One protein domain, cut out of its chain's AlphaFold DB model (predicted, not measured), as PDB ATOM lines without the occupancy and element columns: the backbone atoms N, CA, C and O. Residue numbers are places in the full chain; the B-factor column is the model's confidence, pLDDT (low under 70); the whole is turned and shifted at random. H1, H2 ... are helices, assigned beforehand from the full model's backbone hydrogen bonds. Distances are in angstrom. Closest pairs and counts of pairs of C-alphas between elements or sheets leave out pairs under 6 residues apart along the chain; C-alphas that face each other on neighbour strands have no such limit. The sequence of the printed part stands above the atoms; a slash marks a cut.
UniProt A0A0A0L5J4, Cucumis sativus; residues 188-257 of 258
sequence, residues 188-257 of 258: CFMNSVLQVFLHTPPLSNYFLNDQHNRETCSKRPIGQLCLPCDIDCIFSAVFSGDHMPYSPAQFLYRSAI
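Overview. This is residues 188 to 257 of the 258 residues of a protein of Cucumis sativus (UniProt A0A0A0L5J4). Helix H3 forms the core; H2 packs on it about perpendicular, H4 runs back opposite ways near it, and H1 makes a corner with H2. A long loop, residues 209 to 226, joins H2 to H3, and residues 240 to 245 stick out. The 70 printed residues, with four named helices and no named strand, are all helix in class and compact: radius of gyration of the C-alphas 12.2 A, spans 32 by 28 by 20 A.

Along the chain. H3, residues 227 to 238, is 16.7 A long. H2 is residues 201 to 208, H4 residues 249 to 255. H1, residues 188 to 198, 15.1 A, begins at C-alpha 188 (87.246, 143.295, 114.415); H4 ends at C-alpha 255 (84.029, 136.234, 101.868).

Arrangement. H3 touches H2 with residues 232 to 236 alone, closest C-alphas Asp 232 and Phe 207, 6.1 A, about perpendicular at 89 degrees. H3 and H4, a helical hairpin, only just touch, with 3 pairs of C-alphas within 8 A, through residues 230 to 231 of H3 alone, closest C-alphas Asp 230 and Phe 251, 5.7 A; the shallow tilt is 18 degrees, opposite ways. H1 and H2 only just touch, with 3 such pairs, only at the corner, closest C-alphas Leu 198 and Ser 204, 6.0 A. In H1, H2, H3 and H4 every O i to N i+4 pair is within hydrogen-bond range.

Size, cuts and confidence. The C-alphas farthest apart, of Ile 222 and His 243, are 33.2 A apart. The printed part has no cut; the link from H2 to H3 is long. pLDDT is under 70 at residues 220 to 224 and 255 to 257.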
ATOM      1  N   CYS A 188      87.766 143.457 113.053       92.69
ATOM      2  CA  CYS A 188      87.246 143.295 114.415       92.69
ATOM      3  C   CYS A 188      85.751 142.939 114.453       92.69
ATOM      4  O   CYS A 188      85.357 142.082 115.243       92.69
ATOM      5  N   PHE A 189      84.941 143.517 113.559       93.31
ATOM      6  CA  PHE A 189      83.527 143.170 113.413       93.31
ATOM      7  C   PHE A 189      83.357 141.683 113.076       93.31
ATOM      8  O   PHE A 189      82.692 140.955 113.811       93.31
ATOM      9  N   MET A 190      84.038 141.197 112.034       91.88
ATOM     10  CA  MET A 190      83.953 139.790 111.636       91.88
ATOM     11  C   MET A 190      84.527 138.857 112.708       91.88
ATOM     12  O   MET A 190      83.937 137.822 113.000       91.88
ATOM     13  N   ASN A 191      85.633 139.240 113.350       94.25
ATOM     14  CA  ASN A 191      86.219 138.463 114.441       94.25
ATOM     15  C   ASN A 191      85.232 138.306 115.605       94.25
ATOM     16  O   ASN A 191      85.129 137.212 116.155       94.25
ATOM     17  N   SER A 192      84.473 139.352 115.953       95.19
ATOM     18  CA  SER A 192      83.452 139.259 117.002       95.19
ATOM     19  C   SER A 192      82.324 138.285 116.635       95.19
ATOM     20  O   SER A 192      81.946 137.455 117.459       95.19
ATOM     21  N   VAL A 193      81.863 138.293 115.377       94.69
ATOM     22  CA  VAL A 193      80.848 137.353 114.870       94.69
ATOM     23  C   VAL A 193      81.375 135.914 114.845       94.69
ATOM     24  O   VAL A 193      80.695 134.996 115.303       94.69
ATOM     25  N   LEU A 194      82.607 135.705 114.371       93.62
ATOM     26  CA  LEU A 194      83.238 134.383 114.332       93.62
ATOM     27  C   LEU A 194      83.412 133.791 115.734       93.62
ATOM     28  O   LEU A 194      83.161 132.605 115.925       93.62
ATOM     29  N   GLN A 195      83.786 134.608 116.721       94.50
ATOM     30  CA  GLN A 195      83.868 134.177 118.120       94.50
ATOM     31  C   GLN A 195      82.506 133.730 118.662       94.50
ATOM     32  O   GLN A 195      82.416 132.681 119.300       94.50
ATOM     33  N   VAL A 196      81.424 134.455 118.349       95.25
ATOM     34  CA  VAL A 196      80.060 134.026 118.710       95.25
ATOM     35  C   VAL A 196      79.733 132.672 118.075       95.25
ATOM     36  O   VAL A 196      79.227 131.783 118.760       95.25
ATOM     37  N   PHE A 197      80.061 132.467 116.798       93.12
ATOM     38  CA  PHE A 197      79.790 131.197 116.111       93.12
ATOM     39  C   PHE A 197      80.581 130.026 116.698       93.12
ATOM     40  O   PHE A 197      80.006 128.963 116.935       93.12
ATOM     41  N   LEU A 198      81.871 130.228 116.980       92.31
ATOM     42  CA  LEU A 198      82.756 129.214 117.566       92.31
ATOM     43  C   LEU A 198      82.263 128.714 118.928       92.31
ATOM     44  O   LEU A 198      82.477 127.546 119.266       92.31
ATOM     45  N   HIS A 199      81.577 129.578 119.677       91.81
ATOM     46  CA  HIS A 199      81.108 129.312 121.036       91.81
ATOM     47  C   HIS A 199      79.584 129.165 121.160       91.81
ATOM     48  O   HIS A 199      79.062 129.109 122.273       91.81
ATOM     49  N   THR A 200      78.863 129.050 120.042       92.69
ATOM     50  CA  THR A 200      77.428 128.735 120.031       92.69
ATOM     51  C   THR A 200      77.245 127.211 120.035       92.69
ATOM     52  O   THR A 200      77.514 126.584 119.009       92.69
ATOM     53  N   PRO A 201      76.755 126.581 121.127       88.62
ATOM     54  CA  PRO A 201      76.816 125.123 121.289       88.62
ATOM     55  C   PRO A 201      76.199 124.303 120.144       88.62
ATOM     56  O   PRO A 201      76.825 123.327 119.733       88.62
ATOM     57  N   PRO A 202      75.038 124.675 119.559       89.25
ATOM     58  CA  PRO A 202      74.508 123.969 118.389       89.25
ATOM     59  C   PRO A 202      75.460 123.966 117.183       89.25
ATOM     60  O   PRO A 202      75.612 122.936 116.530       89.25
ATOM     61  N   LEU A 203      76.135 125.088 116.910       90.75
ATOM     62  CA  LEU A 203      77.086 125.206 115.800       90.75
ATOM     63  C   LEU A 203      78.384 124.460 116.103       90.75
ATOM     64  O   LEU A 203      78.865 123.703 115.261       90.75
ATOM     65  N   SER A 204      78.917 124.608 117.317       89.38
ATOM     66  CA  SER A 204      80.108 123.872 117.742       89.38
ATOM     67  C   SER A 204      79.880 122.364 117.653       89.38
ATOM     68  O   SER A 204      80.709 121.655 117.091       89.38
ATOM     69  N   ASN A 205      78.726 121.871 118.109       86.75
ATOM     70  CA  ASN A 205      78.373 120.455 118.011       86.75
ATOM     71  C   ASN A 205      78.210 119.989 116.558       86.75
ATOM     72  O   ASN A 205      78.582 118.861 116.245       86.75
ATOM     73  N   TYR A 206      77.676 120.828 115.669       89.12
ATOM     74  CA  TYR A 206      77.535 120.502 114.248       89.12
ATOM     75  C   TYR A 206      78.901 120.283 113.576       89.12
ATOM     76  O   TYR A 206      79.148 119.230 112.984       89.12
ATOM     77  N   PHE A 207      79.820 121.245 113.711       90.75
ATOM     78  CA  PHE A 207      81.129 121.181 113.053       90.75
ATOM     79  C   PHE A 207      82.102 120.205 113.733       90.75
ATOM     80  O   PHE A 207      82.818 119.482 113.044       90.75
ATOM     81  N   LEU A 208      82.113 120.121 115.069       87.25
ATOM     82  CA  LEU A 208      83.036 119.238 115.801       87.25
ATOM     83  C   LEU A 208      82.659 117.751 115.729       87.25
ATOM     84  O   LEU A 208      83.525 116.906 115.952       87.25
ATOM     85  N   ASN A 209      81.404 117.427 115.405       85.62
ATOM     86  CA  ASN A 209      80.965 116.054 115.129       85.62
ATOM     87  C   ASN A 209      81.051 115.693 113.634       85.62
ATOM     88  O   ASN A 209      80.433 114.717 113.212       85.62
ATOM     89  N   ASP A 210      81.771 116.484 112.832       86.75
ATOM     90  CA  ASP A 210      81.967 116.264 111.395       86.75
ATOM     91  C   ASP A 210      80.653 116.142 110.587       86.75
ATOM     92  O   ASP A 210      80.635 115.541 109.512       86.75
ATOM     93  N   GLN A 211      79.552 116.764 111.044       87.00
ATOM     94  CA  GLN A 211      78.287 116.787 110.282       87.00
ATOM     95  C   GLN A 211      78.425 117.561 108.962       87.00
ATOM     96  O   GLN A 211      77.702 117.300 108.002       87.00
ATOM     97  N   HIS A 212      79.393 118.477 108.895       89.06
ATOM     98  CA  HIS A 212      79.927 119.007 107.649       89.06
ATOM     99  C   HIS A 212      81.423 118.711 107.564       89.06
ATOM    100  O   HIS A 212      82.245 119.420 108.144       89.06
ATOM    101  N   ASN A 213      81.789 117.672 106.818       86.44
ATOM    102  CA  ASN A 213      83.185 117.356 106.565       86.44
ATOM    103  C   ASN A 213      83.634 117.948 105.221       86.44
ATOM    104  O   ASN A 213      83.117 117.603 104.157       86.44
ATOM    105  N   ARG A 214      84.636 118.835 105.269       84.12
ATOM    106  CA  ARG A 214      85.219 119.457 104.074       84.12
ATOM    107  C   ARG A 214      85.870 118.459 103.114       84.12
ATOM    108  O   ARG A 214      85.996 118.758 101.932       84.12
ATOM    109  N   GLU A 215      86.350 117.318 103.596       83.38
ATOM    110  CA  GLU A 215      87.009 116.293 102.773       83.38
ATOM    111  C   GLU A 215      85.997 115.550 101.904       83.38
ATOM    112  O   GLU A 215      86.301 115.191 100.772       83.38
ATOM    113  N   THR A 216      84.770 115.392 102.401       86.12
ATOM    114  CA  THR A 216      83.679 114.691 101.713       86.12
ATOM    115  C   THR A 216      82.636 115.645 101.130       86.12
ATOM    116  O   THR A 216      81.565 115.215 100.710       86.12
ATOM    117  N   CYS A 217      82.895 116.955 101.139       85.56
ATOM    118  CA  CYS A 217      81.936 117.942 100.665       85.56
ATOM    119  C   CYS A 217      81.854 117.942  99.130       85.56
ATOM    120  O   CYS A 217      82.778 118.378  98.445       85.56
ATOM    121  N   SER A 218      80.700 117.558  98.578       79.12
ATOM    122  CA  SER A 218      80.461 117.501  97.126       79.12
ATOM    123  C   SER A 218      80.474 118.858  96.411       79.12
ATOM    124  O   SER A 218      80.450 118.893  95.187       79.12
ATOM    125  N   LYS A 219      80.513 119.982  97.145       71.06
ATOM    126  CA  LYS A 219      80.645 121.341  96.577       71.06
ATOM    127  C   LYS A 219      82.101 121.757  96.343       71.06
ATOM    128  O   LYS A 219      82.356 122.826  95.800       71.06
ATOM    129  N   ARG A 220      83.053 120.915  96.748       67.38
ATOM    130  CA  ARG A 220      84.493 121.134  96.604       67.38
ATOM    131  C   ARG A 220      85.135 120.774  95.245       67.38
ATOM    132  O   ARG A 220      86.306 121.122  95.117       67.38
ATOM    133  N   PRO A 221      84.485 120.144  94.233       55.91
ATOM    134  CA  PRO A 221      85.220 119.713  93.044       55.91
ATOM    135  C   PRO A 221      85.821 120.833  92.190       55.91
ATOM    136  O   PRO A 221      86.973 120.683  91.827       55.91
ATOM    137  N   ILE A 222      85.148 121.948  91.876       55.81
ATOM    138  CA  ILE A 222      85.757 123.042  91.084       55.81
ATOM    139  C   ILE A 222      85.039 124.371  91.378       55.81
ATOM    140  O   ILE A 222      83.828 124.475  91.203       55.81
ATOM    141  N   GLY A 223      85.788 125.402  91.784       59.47
ATOM    142  CA  GLY A 223      85.402 126.820  91.669       59.47
ATOM    143  C   GLY A 223      84.268 127.351  92.558       59.47
ATOM    144  O   GLY A 223      84.077 128.563  92.600       59.47
ATOM    145  N   GLN A 224      83.531 126.505  93.283       67.81
ATOM    146  CA  GLN A 224      82.429 126.953  94.140       67.81
ATOM    147  C   GLN A 224      82.871 127.201  95.585       67.81
ATOM    148  O   GLN A 224      83.466 126.349  96.249       67.81
ATOM    149  N   LEU A 225      82.535 128.389  96.084       76.19
ATOM    150  CA  LEU A 225      82.717 128.779  97.477       76.19
ATOM    151  C   LEU A 225      81.767 127.970  98.371       76.19
ATOM    152  O   LEU A 225      80.560 127.908  98.134       76.19
ATOM    153  N   CYS A 226      82.305 127.361  99.428       86.88
ATOM    154  CA  CYS A 226      81.519 126.667 100.442       86.88
ATOM    155  C   CYS A 226      81.828 127.264 101.816       86.88
ATOM    156  O   CYS A 226      82.780 126.856 102.477       86.88
ATOM    157  N   LEU A 227      80.994 128.211 102.257       87.69
ATOM    158  CA  LEU A 227      81.152 128.874 103.557       87.69
ATOM    159  C   LEU A 227      81.267 127.879 104.730       87.69
ATOM    160  O   LEU A 227      82.161 128.061 105.554       87.69
ATOM    161  N   PRO A 228      80.466 126.794 104.811       90.25
ATOM    162  CA  PRO A 228      80.645 125.790 105.859       90.25
ATOM    163  C   PRO A 228      82.014 125.092 105.839       90.25
ATOM    164  O   PRO A 228      82.528 124.783 106.909       90.25
ATOM    165  N   CYS A 229      82.646 124.889 104.675       89.88
ATOM    166  CA  CYS A 229      84.009 124.342 104.606       89.88
ATOM    167  C   CYS A 229      85.032 125.314 105.201       89.88
ATOM    168  O   CYS A 229      85.951 124.886 105.899       89.88
ATOM    169  N   ASP A 230      84.891 126.614 104.928       89.62
ATOM    170  CA  ASP A 230      85.802 127.625 105.464       89.62
ATOM    171  C   ASP A 230      85.586 127.814 106.978       89.62
ATOM    172  O   ASP A 230      86.553 127.877 107.734       89.62
ATOM    173  N   ILE A 231      84.333 127.803 107.449       91.06
ATOM    174  CA  ILE A 231      84.004 127.824 108.886       91.06
ATOM    175  C   ILE A 231      84.567 126.582 109.585       91.06
ATOM    176  O   ILE A 231      85.198 126.696 110.636       91.06
ATOM    177  N   ASP A 232      84.429 125.405 108.978       90.81
ATOM    178  CA  ASP A 232      85.005 124.162 109.483       90.81
ATOM    179  C   ASP A 232      86.541 124.249 109.640       90.81
ATOM    180  O   ASP A 232      87.101 123.715 110.607       90.81
ATOM    181  N   CYS A 233      87.236 124.972 108.742       89.50
ATOM    182  CA  CYS A 233      88.675 125.274 108.874       89.50
ATOM    183  C   CYS A 233      88.975 126.019 110.169       89.50
ATOM    184  O   CYS A 233      89.894 125.637 110.896       89.50
ATOM    185  N   ILE A 234      88.174 127.038 110.470       92.00
ATOM    186  CA  ILE A 234      88.322 127.848 111.678       92.00
ATOM    187  C   ILE A 234      88.061 126.985 112.921       92.00
ATOM    188  O   ILE A 234      88.888 126.997 113.830       92.00
ATOM    189  N   PHE A 235      86.995 126.172 112.942       92.62
ATOM    190  CA  PHE A 235      86.733 125.238 114.048       92.62
ATOM    191  C   PHE A 235      87.908 124.280 114.281       92.62
ATOM    192  O   PHE A 235      88.361 124.111 115.411       92.62
ATOM    193  N   SER A 236      88.468 123.705 113.217       89.50
ATOM    194  CA  SER A 236      89.612 122.789 113.337       89.50
ATOM    195  C   SER A 236      90.847 123.474 113.928       89.50
ATOM    196  O   SER A 236      91.526 122.900 114.776       89.50
ATOM    197  N   ALA A 237      91.134 124.709 113.509       89.69
ATOM    198  CA  ALA A 237      92.275 125.468 114.008       89.69
ATOM    199  C   ALA A 237      92.084 125.893 115.473       89.69
ATOM    200  O   ALA A 237      92.986 125.722 116.297       89.69
ATOM    201  N   VAL A 238      90.903 126.408 115.818       90.50
ATOM    202  CA  VAL A 238      90.579 126.910 117.161       90.50
ATOM    203  C   VAL A 238      90.542 125.787 118.198       90.50
ATOM    204  O   VAL A 238      91.074 125.949 119.295       90.50
ATOM    205  N   PHE A 239      90.004 124.620 117.841       89.12
ATOM    206  CA  PHE A 239      89.921 123.459 118.735       89.12
ATOM    207  C   PHE A 239      91.108 122.489 118.605       89.12
ATOM    208  O   PHE A 239      91.101 121.417 119.208       89.12
ATOM    209  N   SER A 240      92.167 122.871 117.879       85.25
ATOM    210  CA  SER A 240      93.375 122.048 117.727       85.25
ATOM    211  C   SER A 240      94.153 121.854 119.034       85.25
ATOM    212  O   SER A 240      94.939 120.913 119.123       85.25
ATOM    213  N   GLY A 241      93.953 122.718 120.034       82.56
ATOM    214  CA  GLY A 241      94.743 122.782 121.272       82.56
ATOM    215  C   GLY A 241      95.886 123.804 121.226       82.56
ATOM    216  O   GLY A 241      96.590 123.970 122.215       82.56
ATOM    217  N   ASP A 242      96.069 124.493 120.098       81.88
ATOM    218  CA  ASP A 242      96.947 125.659 120.001       81.88
ATOM    219  C   ASP A 242      96.231 126.920 120.516       81.88
ATOM    220  O   ASP A 242      95.087 127.200 120.150       81.88
ATOM    221  N   HIS A 243      96.923 127.683 121.361       82.06
ATOM    222  CA  HIS A 243      96.415 128.891 122.010       82.06
ATOM    223  C   HIS A 243      96.937 130.186 121.378       82.06
ATOM    224  O   HIS A 243      96.481 131.271 121.751       82.06
ATOM    225  N   MET A 244      97.874 130.111 120.429       87.81
ATOM    226  CA  MET A 244      98.365 131.304 119.742       87.81
ATOM    227  C   MET A 244      97.244 131.957 118.931       87.81
ATOM    228  O   MET A 244      96.447 131.230 118.351       87.81
ATOM    229  N   PRO A 245      97.152 133.292 118.820       90.56
ATOM    230  CA  PRO A 245      96.147 133.936 117.982       90.56
ATOM    231  C   PRO A 245      96.090 133.341 116.562       90.56
ATOM    232  O   PRO A 245      97.123 133.030 115.968       90.56
ATOM    233  N   TYR A 246      94.877 133.103 116.058       93.19
ATOM    234  CA  TYR A 246      94.636 132.563 114.718       93.19
ATOM    235  C   TYR A 246      94.264 133.677 113.741       93.19
ATOM    236  O   TYR A 246      93.429 134.527 114.042       93.19
ATOM    237  N   SER A 247      94.821 133.628 112.535       93.56
ATOM    238  CA  SER A 247      94.498 134.563 111.457       93.56
ATOM    239  C   SER A 247      93.500 133.927 110.484       93.56
ATOM    240  O   SER A 247      93.911 133.107 109.660       93.56
ATOM    241  N   PRO A 248      92.207 134.311 110.485       90.12
ATOM    242  CA  PRO A 248      91.202 133.764 109.569       90.12
ATOM    243  C   PRO A 248      91.302 134.368 108.150       90.12
ATOM    244  O   PRO A 248      90.291 134.613 107.496       90.12
ATOM    245  N   ALA A 249      92.519 134.611 107.651       86.38
ATOM    246  CA  ALA A 249      92.773 135.331 106.400       86.38
ATOM    247  C   ALA A 249      92.111 134.663 105.182       86.38
ATOM    248  O   ALA A 249      91.523 135.344 104.347       86.38
ATOM    249  N   GLN A 250      92.153 133.327 105.108       82.75
ATOM    250  CA  GLN A 250      91.550 132.568 104.007       82.75
ATOM    251  C   GLN A 250      90.025 132.725 103.954       82.75
ATOM    252  O   GLN A 250      89.468 132.881 102.869       82.75
ATOM    253  N   PHE A 251      89.362 132.705 105.115       86.19
ATOM    254  CA  PHE A 251      87.920 132.931 105.215       86.19
ATOM    255  C   PHE A 251      87.572 134.356 104.777       86.19
ATOM    256  O   PHE A 251      86.718 134.541 103.916       86.19
ATOM    257  N   LEU A 252      88.304 135.348 105.296       83.69
ATOM    258  CA  LEU A 252      88.075 136.762 104.996       83.69
ATOM    259  C   LEU A 252      88.246 137.081 103.505       83.69
ATOM    260  O   LEU A 252      87.374 137.717 102.915       83.69
ATOM    261  N   TYR A 253      89.323 136.592 102.884       81.12
ATOM    262  CA  TYR A 253      89.590 136.804 101.459       81.12
ATOM    263  C   TYR A 253      88.482 136.221 100.575       81.12
ATOM    264  O   TYR A 253      88.042 136.856  99.624       81.12
ATOM    265  N   ARG A 254      87.986 135.028 100.917       76.50
ATOM    266  CA  ARG A 254      86.915 134.357 100.167       76.50
ATOM    267  C   ARG A 254      85.546 134.995 100.374       76.50
ATOM    268  O   ARG A 254      84.752 135.014  99.442       76.50
ATOM    269  N   SER A 255      85.281 135.533 101.563       68.31
ATOM    270  CA  SER A 255      84.029 136.234 101.868       68.31
ATOM    271  C   SER A 255      83.940 137.642 101.274       68.31
ATOM    272  O   SER A 255      82.842 138.161 101.152       68.31
ATOM    273  N   ALA A 256      85.072 138.255 100.911       61.97
ATOM    274  CA  ALA A 256      85.123 139.601 100.335       61.97
ATOM    275  C   ALA A 256      84.942 139.634  98.803       61.97
ATOM    276  O   ALA A 256      84.914 140.712  98.219       61.97
ATOM    277  N   ILE A 257      84.874 138.467  98.152       52.66
ATOM    278  CA  ILE A 257      84.756 138.320  96.687       52.66
ATOM    279  C   ILE A 257      83.293 138.051  96.260       52.66
ATOM    280  O   ILE A 257      83.009 137.903  95.073       52.66
TER     281      ILE A 257